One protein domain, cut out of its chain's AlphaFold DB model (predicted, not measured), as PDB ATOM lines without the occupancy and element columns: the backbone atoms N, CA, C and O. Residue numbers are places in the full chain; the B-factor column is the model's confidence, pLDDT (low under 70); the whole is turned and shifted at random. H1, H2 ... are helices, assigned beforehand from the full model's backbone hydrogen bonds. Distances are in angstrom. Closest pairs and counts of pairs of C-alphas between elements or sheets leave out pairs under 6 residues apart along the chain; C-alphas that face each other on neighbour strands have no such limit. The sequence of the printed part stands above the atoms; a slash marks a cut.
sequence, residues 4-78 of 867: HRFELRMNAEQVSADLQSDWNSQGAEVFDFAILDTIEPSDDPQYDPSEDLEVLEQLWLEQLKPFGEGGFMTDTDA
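Overview. This is residues 4 to 78 of the 867 residues of the protein "Hypothetical protein" of Symbiodinium pilosum (UniProt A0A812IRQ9). The longest helix, H3, makes one part of an elongated model, and H1 and H2, crosswise to each other, make a small head at the other end. The link of residues 27 to 48 runs out from the head and folds back into H3; its residues 42 to 48 stick out. The 75 printed residues hold H1, H2, H3 and H4 in chain order and no named strand: all helix, with 37 residues, under half, in named elements. The whole is loose, radius of gyration of the C-alphas 15.3 A, spanning 47 by 25 by 21 A.

Along the chain. H3, residues 49 to 64, is 22.2 A long and begins at C-alpha 49 (45.681, 21.618, 107.541). H4 is residues 75 to 78, 5.0 A. H2, residues 17 to 26, is 14.1 A. H1, residues 4 to 10, 9.7 A, begins at C-alpha 4 (48.269, 2.613, 99.190).

Arrangement. H3 and H4 are near each other, with 5 pairs of C-alphas within 10 A. H3 is apart from H1 and H2. H1 and H2 are close but not clearly touching, about perpendicular at 81 degrees; their closest C-alphas, of Leu 8 and Gln 20, are 6.3 A apart. In H1, H2 and H3 every O i to N i+4 pair is within hydrogen-bond range; H4 is too short for one.

Size, cuts and confidence. The C-alphas farthest apart, of Ser 25 and Pro 45, are 46.9 A apart. The printed part has no cut. The link H2 to H3 is long. Mean pLDDT of the printed part is 76.5; residues 73 to 78 are among those under 70.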
ATOM      1  N   HIS A   4      48.744   3.835  98.537       81.06
ATOM      2  CA  HIS A   4      48.269   2.613  99.190       81.06
ATOM      3  C   HIS A   4      48.195   1.425  98.232       81.06
ATOM      4  O   HIS A   4      48.605   0.315  98.561       81.06
ATOM      5  N   ARG A   5      47.777   1.661  96.983       86.31
ATOM      6  CA  ARG A   5      47.821   0.622  95.943       86.31
ATOM      7  C   ARG A   5      49.251   0.171  95.628       86.31
ATOM      8  O   ARG A   5      49.463  -0.963  95.206       86.31
ATOM      9  N   PHE A   6      50.221   1.072  95.747       84.19
ATOM     10  CA  PHE A   6      51.631   0.749  95.565       84.19
ATOM     11  C   PHE A   6      52.193  -0.005  96.780       84.19
ATOM     12  O   PHE A   6      52.851  -1.020  96.587       84.19
ATOM     13  N   GLU A   7      51.863   0.419  98.000       86.62
ATOM     14  CA  GLU A   7      52.249  -0.245  99.256       86.62
ATOM     15  C   GLU A   7      51.740  -1.694  99.318       86.62
ATOM     16  O   GLU A   7      52.541  -2.603  99.528       86.62
ATOM     17  N   LEU A   8      50.464  -1.932  98.984       86.88
ATOM     18  CA  LEU A   8      49.870  -3.277  98.912       86.88
ATOM     19  C   LEU A   8      50.525  -4.183  97.859       86.88
ATOM     20  O   LEU A   8      50.581  -5.401  98.013       86.88
ATOM     21  N   ARG A   9      51.036  -3.608  96.761       86.94
ATOM     22  CA  ARG A   9      51.789  -4.363  95.741       86.94
ATOM     23  C   ARG A   9      53.198  -4.720  96.190       86.94
ATOM     24  O   ARG A   9      53.734  -5.719  95.721       86.94
ATOM     25  N   MET A  10      53.803  -3.877  97.017       85.06
ATOM     26  CA  MET A  10      55.171  -4.047  97.499       85.06
ATOM     27  C   MET A  10      55.240  -4.829  98.812       85.06
ATOM     28  O   MET A  10      56.346  -5.083  99.276       85.06
ATOM     29  N   ASN A  11      54.091  -5.223  99.375       81.50
ATOM     30  CA  ASN A  11      53.991  -5.879 100.675       81.50
ATOM     31  C   ASN A  11      54.698  -5.059 101.770       81.50
ATOM     32  O   ASN A  11      55.581  -5.558 102.466       81.50
ATOM     33  N   ALA A  12      54.387  -3.761 101.833       74.25
ATOM     34  CA  ALA A  12      55.016  -2.847 102.777       74.25
ATOM     35  C   ALA A  12      54.605  -3.173 104.224       74.25
ATOM     36  O   ALA A  12      53.427  -3.382 104.497       74.25
ATOM     37  N   GLU A  13      55.564  -3.134 105.155       65.38
ATOM     38  CA  GLU A  13      55.386  -3.513 106.571       65.38
ATOM     39  C   GLU A  13      54.298  -2.723 107.321       65.38
ATOM     40  O   GLU A  13      53.824  -3.162 108.362       65.38
ATOM     41  N   GLN A  14      53.875  -1.569 106.797       60.50
ATOM     42  CA  GLN A  14      52.903  -0.672 107.434       60.50
ATOM     43  C   GLN A  14      51.435  -1.013 107.108       60.50
ATOM     44  O   GLN A  14      50.528  -0.317 107.558       60.50
ATOM     45  N   VAL A  15      51.177  -2.048 106.303       71.56
ATOM     46  CA  VAL A  15      49.824  -2.467 105.913       71.56
ATOM     47  C   VAL A  15      49.338  -3.598 106.824       71.56
ATOM     48  O   VAL A  15      50.073  -4.547 107.078       71.56
ATOM     49  N   SER A  16      48.078  -3.528 107.273       77.19
ATOM     50  CA  SER A  16      47.437  -4.605 108.047       77.19
ATOM     51  C   SER A  16      47.596  -5.967 107.359       77.19
ATOM     52  O   SER A  16      47.301  -6.107 106.168       77.19
ATOM     53  N   ALA A  17      48.046  -6.974 108.115       78.50
ATOM     54  CA  ALA A  17      48.314  -8.317 107.602       78.50
ATOM     55  C   ALA A  17      47.068  -8.963 106.971       78.50
ATOM     56  O   ALA A  17      47.174  -9.623 105.937       78.50
ATOM     57  N   ASP A  18      45.889  -8.703 107.536       80.50
ATOM     58  CA  ASP A  18      44.616  -9.224 107.032       80.50
ATOM     59  C   ASP A  18      44.214  -8.544 105.716       80.50
ATOM     60  O   ASP A  18      43.871  -9.219 104.746       80.50
ATOM     61  N   LEU A  19      44.373  -7.216 105.624       84.69
ATOM     62  CA  LEU A  19      44.144  -6.470 104.382       84.69
ATOM     63  C   LEU A  19      45.116  -6.909 103.275       84.69
ATOM     64  O   LEU A  19      44.736  -7.030 102.109       84.69
ATOM     65  N   GLN A  20      46.374  -7.168 103.633       89.31
ATOM     66  CA  GLN A  20      47.398  -7.650 102.709       89.31
ATOM     67  C   GLN A  20      47.133  -9.099 102.262       89.31
ATOM     68  O   GLN A  20      47.379  -9.439 101.100       89.31
ATOM     69  N   SER A  21      46.596  -9.940 103.148       86.50
ATOM     70  CA  SER A  21      46.139 -11.302 102.843       86.50
ATOM     71  C   SER A  21      44.963 -11.298 101.857       86.50
ATOM     72  O   SER A  21      44.994 -11.999 100.838       86.50
ATOM     73  N   ASP A  22      43.967 -10.437 102.081       88.62
ATOM     74  CA  ASP A  22      42.830 -10.261 101.174       88.62
ATOM     75  C   ASP A  22      43.260  -9.688  99.818       88.62
ATOM     76  O   ASP A  22      42.822 -10.167  98.769       88.62
ATOM     77  N   TRP A  23      44.189  -8.731  99.810       90.88
ATOM     78  CA  TRP A  23      44.778  -8.196  98.581       90.88
ATOM     79  C   TRP A  23      45.475  -9.272  97.742       90.88
ATOM     80  O   TRP A  23      45.288  -9.342  96.523       90.88
ATOM     81  N   ASN A  24      46.257 -10.138  98.391       88.75
ATOM     82  CA  ASN A  24      46.995 -11.211  97.728       88.75
ATOM     83  C   ASN A  24      46.079 -12.331  97.215       88.75
ATOM     84  O   ASN A  24      46.364 -12.925  96.174       88.75
ATOM     85  N   SER A  25      44.995 -12.629  97.932       90.25
ATOM     86  CA  SER A  25      44.091 -13.733  97.598       90.25
ATOM     87  C   SER A  25      43.015 -13.356  96.577       90.25
ATOM     88  O   SER A  25      42.683 -14.180  95.724       90.25
ATOM     89  N   GLN A  26      42.487 -12.129  96.629       90.81
ATOM     90  CA  GLN A  26      41.341 -11.719  95.810       90.81
ATOM     91  C   GLN A  26      41.728 -10.910  94.557       90.81
ATOM     92  O   GLN A  26      40.933 -10.833  93.620       90.81
ATOM     93  N   GLY A  27      42.951 -10.367  94.496       89.69
ATOM     94  CA  GLY A  27      43.479  -9.638  93.337       89.69
ATOM     95  C   GLY A  27      43.277  -8.118  93.405       89.69
ATOM     96  O   GLY A  27      42.391  -7.599  94.072       89.69
ATOM     97  N   ALA A  28      44.110  -7.359  92.687       87.69
ATOM     98  CA  ALA A  28      44.181  -5.894  92.791       87.69
ATOM     99  C   ALA A  28      42.995  -5.138  92.153       87.69
ATOM    100  O   ALA A  28      42.954  -3.903  92.190       87.69
ATOM    101  N   GLU A  29      42.122  -5.853  91.453       88.44
ATOM    102  CA  GLU A  29      40.976  -5.363  90.687       88.44
ATOM    103  C   GLU A  29      39.665  -5.342  91.475       88.44
ATOM    104  O   GLU A  29      38.743  -4.650  91.053       88.44
ATOM    105  N   VAL A  30      39.587  -6.051  92.606       90.81
ATOM    106  CA  VAL A  30      38.418  -6.028  93.508       90.81
ATOM    107  C   VAL A  30      38.496  -4.936  94.580       90.81
ATOM    108  O   VAL A  30      37.540  -4.737  95.322       90.81
ATOM    109  N   PHE A  31      39.605  -4.198  94.638       88.88
ATOM    110  CA  PHE A  31      39.805  -3.088  95.567       88.88
ATOM    111  C   PHE A  31      39.606  -1.745  94.868       88.88
ATOM    112  O   PHE A  31      40.318  -1.419  93.910       88.88
ATOM    113  N   ASP A  32      38.702  -0.938  95.414       88.44
ATOM    114  CA  ASP A  32      38.495   0.447  95.011       88.44
ATOM    115  C   ASP A  32      39.183   1.407  95.982       88.44
ATOM    116  O   ASP A  32      39.152   1.235  97.197       88.44
ATOM    117  N   PHE A  33      39.793   2.454  95.428       86.94
ATOM    118  CA  PHE A  33      40.389   3.533  96.207       86.94
ATOM    119  C   PHE A  33      39.689   4.836  95.848       86.94
ATOM    120  O   PHE A  33      39.826   5.326  94.723       86.94
ATOM    121  N   ALA A  34      38.968   5.398  96.809       83.94
ATOM    122  CA  ALA A  34      38.249   6.652  96.662       83.94
ATOM    123  C   ALA A  34      38.820   7.708  97.612       83.94
ATOM    124  O   ALA A  34      39.270   7.391  98.710       83.94
ATOM    125  N   ILE A  35      38.791   8.966  97.178       86.44
ATOM    126  CA  ILE A  35      38.958  10.103  98.083       86.44
ATOM    127  C   ILE A  35      37.590  10.319  98.720       86.44
ATOM    128  O   ILE A  35      36.623  10.558  97.996       86.44
ATOM    129  N   LEU A  36      37.510  10.158 100.039       84.75
ATOM    130  CA  LEU A  36      36.247  10.262 100.765       84.75
ATOM    131  C   LEU A  36      35.807  11.720 100.906       84.75
ATOM    132  O   LEU A  36      34.632  12.018 100.712       84.75
ATOM    133  N   ASP A  37      36.755  12.620 101.168       86.62
ATOM    134  CA  ASP A  37      36.503  14.056 101.267       86.62
ATOM    135  C   ASP A  37      37.811  14.857 101.074       86.62
ATOM    136  O   ASP A  37      38.908  14.288 101.084       86.62
ATOM    137  N   THR A  38      37.707  16.165 100.831       85.44
ATOM    138  CA  THR A  38      38.845  17.064 100.578       85.44
ATOM    139  C   THR A  38      38.675  18.386 101.303       85.44
ATOM    140  O   THR A  38      37.630  19.020 101.194       85.44
ATOM    141  N   ILE A  39      39.742  18.855 101.944       81.62
ATOM    142  CA  ILE A  39      39.770  20.166 102.593       81.62
ATOM    143  C   ILE A  39      40.304  21.205 101.609       81.62
ATOM    144  O   ILE A  39      41.337  20.996 100.967       81.62
ATOM    145  N   GLU A  40      39.601  22.332 101.490       79.56
ATOM    146  CA  GLU A  40      40.110  23.503 100.778       79.56
ATOM    147  C   GLU A  40      41.063  24.286 101.700       79.56
ATOM    148  O   GLU A  40      40.648  24.689 102.788       79.56
ATOM    149  N   PRO A  41      42.332  24.514 101.308       68.06
ATOM    150  CA  PRO A  41      43.289  25.228 102.149       68.06
ATOM    151  C   PRO A  41      42.859  26.673 102.422       68.06
ATOM    152  O   PRO A  41      42.405  27.373 101.516       68.06
ATOM    153  N   SER A  42      43.071  27.142 103.653       79.69
ATOM    154  CA  SER A  42      42.879  28.547 104.024       79.69
ATOM    155  C   SER A  42      44.042  29.425 103.537       79.69
ATOM    156  O   SER A  42      45.197  29.006 103.564       79.69
ATOM    157  N   ASP A  43      43.749  30.676 103.160       75.06
ATOM    158  CA  ASP A  43      44.756  31.698 102.812       75.06
ATOM    159  C   ASP A  43      45.483  32.281 104.055       75.06
ATOM    160  O   ASP A  43      46.307  33.194 103.932       75.06
ATOM    161  N   ASP A  44      45.174  31.795 105.265       73.38
ATOM    162  CA  ASP A  44      45.805  32.223 106.519       73.38
ATOM    163  C   ASP A  44      47.206  31.590 106.697       73.38
ATOM    164  O   ASP A  44      47.324  30.366 106.752       73.38
ATOM    165  N   PRO A  45      48.285  32.385 106.844       65.81
ATOM    166  CA  PRO A  45      49.642  31.867 107.025       65.81
ATOM    167  C   PRO A  45      49.892  31.110 108.346       65.81
ATOM    168  O   PRO A  45      50.983  30.565 108.504       65.81
ATOM    169  N   GLN A  46      48.943  31.086 109.291       69.62
ATOM    170  CA  GLN A  46      48.998  30.250 110.505       69.62
ATOM    171  C   GLN A  46      48.131  28.984 110.419       69.62
ATOM    172  O   GLN A  46      48.058  28.239 111.394       69.62
ATOM    173  N   TYR A  47      47.460  28.743 109.291       70.00
ATOM    174  CA  TYR A  47      46.605  27.576 109.115       70.00
ATOM    175  C   TYR A  47      47.427  26.289 108.982       70.00
ATOM    176  O   TYR A  47      48.234  26.155 108.060       70.00
ATOM    177  N   ASP A  48      47.192  25.341 109.892       71.19
ATOM    178  CA  ASP A  48      47.728  23.987 109.814       71.19
ATOM    179  C   ASP A  48      46.627  23.020 109.333       71.19
ATOM    180  O   ASP A  48      45.721  22.690 110.103       71.19
ATOM    181  N   PRO A  49      46.678  22.544 108.075       71.06
ATOM    182  CA  PRO A  49      45.681  21.618 107.541       71.06
ATOM    183  C   PRO A  49      45.707  20.241 108.220       71.06
ATOM    184  O   PRO A  49      44.782  19.457 108.012       71.06
ATOM    185  N   SER A  50      46.741  19.930 109.009       67.44
ATOM    186  CA  SER A  50      46.873  18.652 109.718       67.44
ATOM    187  C   SER A  50      45.750  18.457 110.737       67.44
ATOM    188  O   SER A  50      45.189  17.370 110.824       67.44
ATOM    189  N   GLU A  51      45.367  19.519 111.455       61.91
ATOM    190  CA  GLU A  51      44.302  19.444 112.464       61.91
ATOM    191  C   GLU A  51      42.925  19.208 111.825       61.91
ATOM    192  O   GLU A  51      42.149  18.387 112.312       61.91
ATOM    193  N   ASP A  52      42.629  19.877 110.709       73.12
ATOM    194  CA  ASP A  52      41.360  19.686 109.998       73.12
ATOM    195  C   ASP A  52      41.294  18.308 109.323       73.12
ATOM    196  O   ASP A  52      40.225  17.695 109.273       73.12
ATOM    197  N   LEU A  53      42.431  17.794 108.837       75.81
ATOM    198  CA  LEU A  53      42.533  16.436 108.298       75.81
ATOM    199  C   LEU A  53      42.278  15.381 109.378       75.81
ATOM    200  O   LEU A  53      41.530  14.446 109.109       75.81
ATOM    201  N   GLU A  54      42.824  15.551 110.586       67.75
ATOM    202  CA  GLU A  54      42.540  14.660 111.721       67.75
ATOM    203  C   GLU A  54      41.039  14.646 112.057       67.75
ATOM    204  O   GLU A  54      40.459  13.587 112.291       67.75
ATOM    205  N   VAL A  55      40.377  15.808 112.046       64.19
ATOM    206  CA  VAL A  55      38.928  15.902 112.305       64.19
ATOM    207  C   VAL A  55      38.123  15.201 111.213       64.19
ATOM    208  O   VAL A  55      37.203  14.435 111.504       64.19
ATOM    209  N   LEU A  56      38.474  15.438 109.949       75.56
ATOM    210  CA  LEU A  56      37.798  14.826 108.811       75.56
ATOM    211  C   LEU A  56      37.976  13.307 108.802       75.56
ATOM    212  O   LEU A  56      37.020  12.576 108.547       75.56
ATOM    213  N   GLU A  57      39.173  12.826 109.131       77.56
ATOM    214  CA  GLU A  57      39.458  11.407 109.306       77.56
ATOM    215  C   GLU A  57      38.575  10.797 110.402       77.56
ATOM    216  O   GLU A  57      37.917   9.787 110.154       77.56
ATOM    217  N   GLN A  58      38.463  11.440 111.568       67.50
ATOM    218  CA  GLN A  58      37.609  10.951 112.657       67.50
ATOM    219  C   GLN A  58      36.127  10.872 112.265       67.50
ATOM    220  O   GLN A  58      35.473   9.870 112.556       67.50
ATOM    221  N   LEU A  59      35.602  11.863 111.535       70.19
ATOM    222  CA  LEU A  59      34.227  11.819 111.019       70.19
ATOM    223  C   LEU A  59      33.996  10.600 110.114       70.19
ATOM    224  O   LEU A  59      32.971   9.918 110.223       70.19
ATOM    225  N   TRP A  60      34.959  10.287 109.244       81.12
ATOM    226  CA  TRP A  60      34.873   9.115 108.375       81.12
ATOM    227  C   TRP A  60      35.048   7.798 109.134       81.12
ATOM    228  O   TRP A  60      34.353   6.831 108.812       81.12
ATOM    229  N   LEU A  61      35.893   7.746 110.165       73.94
ATOM    230  CA  LEU A  61      36.026   6.574 111.035       73.94
ATOM    231  C   LEU A  61      34.732   6.291 111.811       73.94
ATOM    232  O   LEU A  61      34.317   5.134 111.901       73.94
ATOM    233  N   GLU A  62      34.036   7.320 112.298       70.25
ATOM    234  CA  GLU A  62      32.727   7.162 112.945       70.25
ATOM    235  C   GLU A  62      31.631   6.713 111.972       70.25
ATOM    236  O   GLU A  62      30.752   5.920 112.335       70.25
ATOM    237  N   GLN A  63      31.671   7.212 110.735       76.50
ATOM    238  CA  GLN A  63      30.681   6.883 109.714       76.50
ATOM    239  C   GLN A  63      30.870   5.469 109.154       76.50
ATOM    240  O   GLN A  63      29.888   4.743 108.984       76.50
ATOM    241  N   LEU A  64      32.112   5.088 108.846       81.12
ATOM    242  CA  LEU A  64      32.442   3.813 108.206       81.12
ATOM    243  C   LEU A  64      32.647   2.684 109.214       81.12
ATOM    244  O   LEU A  64      32.403   1.530 108.871       81.12
ATOM    245  N   LYS A  65      33.060   3.012 110.445       77.50
ATOM    246  CA  LYS A  65      33.366   2.064 111.528       77.50
ATOM    247  C   LYS A  65      34.225   0.880 111.058       77.50
ATOM    248  O   LYS A  65      33.807  -0.266 111.233       77.50
ATOM    249  N   PRO A  66      35.407   1.123 110.461       79.31
ATOM    250  CA  PRO A  66      36.209   0.088 109.808       79.31
ATOM    251  C   PRO A  66      37.007  -0.777 110.806       79.31
ATOM    252  O   PRO A  66      38.169  -1.095 110.561       79.31
ATOM    253  N   PHE A  67      36.395  -1.145 111.932       76.44
ATOM    254  CA  PHE A  67      37.006  -1.887 113.036       76.44
ATOM    255  C   PHE A  67      36.301  -3.239 113.234       76.44
ATOM    256  O   PHE A  67      35.094  -3.360 112.993       76.44
ATOM    257  N   GLY A  68      37.020  -4.249 113.729       70.38
ATOM    258  CA  GLY A  68      36.457  -5.574 114.028       70.38
ATOM    259  C   GLY A  68      35.860  -6.254 112.789       70.38
ATOM    260  O   GLY A  68      36.492  -6.307 111.744       70.38
ATOM    261  N   GLU A  69      34.617  -6.747 112.869       69.44
ATOM    262  CA  GLU A  69      33.923  -7.325 111.699       69.44
ATOM    263  C   GLU A  69      33.629  -6.293 110.585       69.44
ATOM    264  O   GLU A  69      33.258  -6.674 109.476       69.44
ATOM    265  N   GLY A  70      33.769  -4.990 110.871       66.94
ATOM    266  CA  GLY A  70      33.505  -3.890 109.939       66.94
ATOM    267  C   GLY A  70      34.705  -3.430 109.104       66.94
ATOM    268  O   GLY A  70      34.510  -2.663 108.162       66.94
ATOM    269  N   GLY A  71      35.933  -3.869 109.410       77.25
ATOM    270  CA  GLY A  71      37.132  -3.494 108.652       77.25
ATOM    271  C   GLY A  71      38.454  -3.844 109.347       77.25
ATOM    272  O   GLY A  71      38.472  -4.416 110.430       77.25
ATOM    273  N   PHE A  72      39.572  -3.502 108.703       77.38
ATOM    274  CA  PHE A  72      40.917  -3.977 109.070       77.38
ATOM    275  C   PHE A  72      41.705  -3.052 110.021       77.38
ATOM    276  O   PHE A  72      42.903  -3.279 110.211       77.38
ATOM    277  N   MET A  73      41.085  -1.998 110.574       69.88
ATOM    278  CA  MET A  73      41.742  -1.073 111.514       69.88
ATOM    279  C   MET A  73      41.720  -1.615 112.951       69.88
ATOM    280  O   MET A  73      40.772  -2.294 113.357       69.88
ATOM    281  N   THR A  74      42.771  -1.328 113.728       57.22
ATOM    282  CA  THR A  74      42.948  -1.891 115.080       57.22
ATOM    283  C   THR A  74      42.296  -1.026 116.159       57.22
ATOM    284  O   THR A  74      42.176   0.185 116.019       57.22
ATOM    285  N   ASP A  75      41.934  -1.631 117.293       47.47
ATOM    286  CA  ASP A  75      41.278  -0.960 118.434       47.47
ATOM    287  C   ASP A  75      42.167   0.107 119.127       47.47
ATOM    288  O   ASP A  75      41.711   0.903 119.948       47.47
ATOM    289  N   THR A  76      43.458   0.161 118.781       46.19
ATOM    290  CA  THR A  76      44.376   1.244 119.172       46.19
ATOM    291  C   THR A  76      43.964   2.585 118.554       46.19
ATOM    292  O   THR A  76      44.093   3.617 119.210       46.19
ATOM    293  N   ASP A  77      43.384   2.561 117.350       47.69
ATOM    294  CA  ASP A  77      42.882   3.749 116.646       47.69
ATOM    295  C   ASP A  77      41.586   4.287 117.300       47.69
ATOM    296  O   ASP A  77      41.298   5.486 117.252       47.69
ATOM    297  N   ALA A  78      40.848   3.421 118.013       43.91
ATOM    298  CA  ALA A  78      39.604   3.742 118.719       43.91
ATOM    299  C   ALA A  78      39.802   4.408 120.102       43.91
ATOM    300  O   ALA A  78      38.905   5.100 120.592       43.91
TER     301      ALA A  78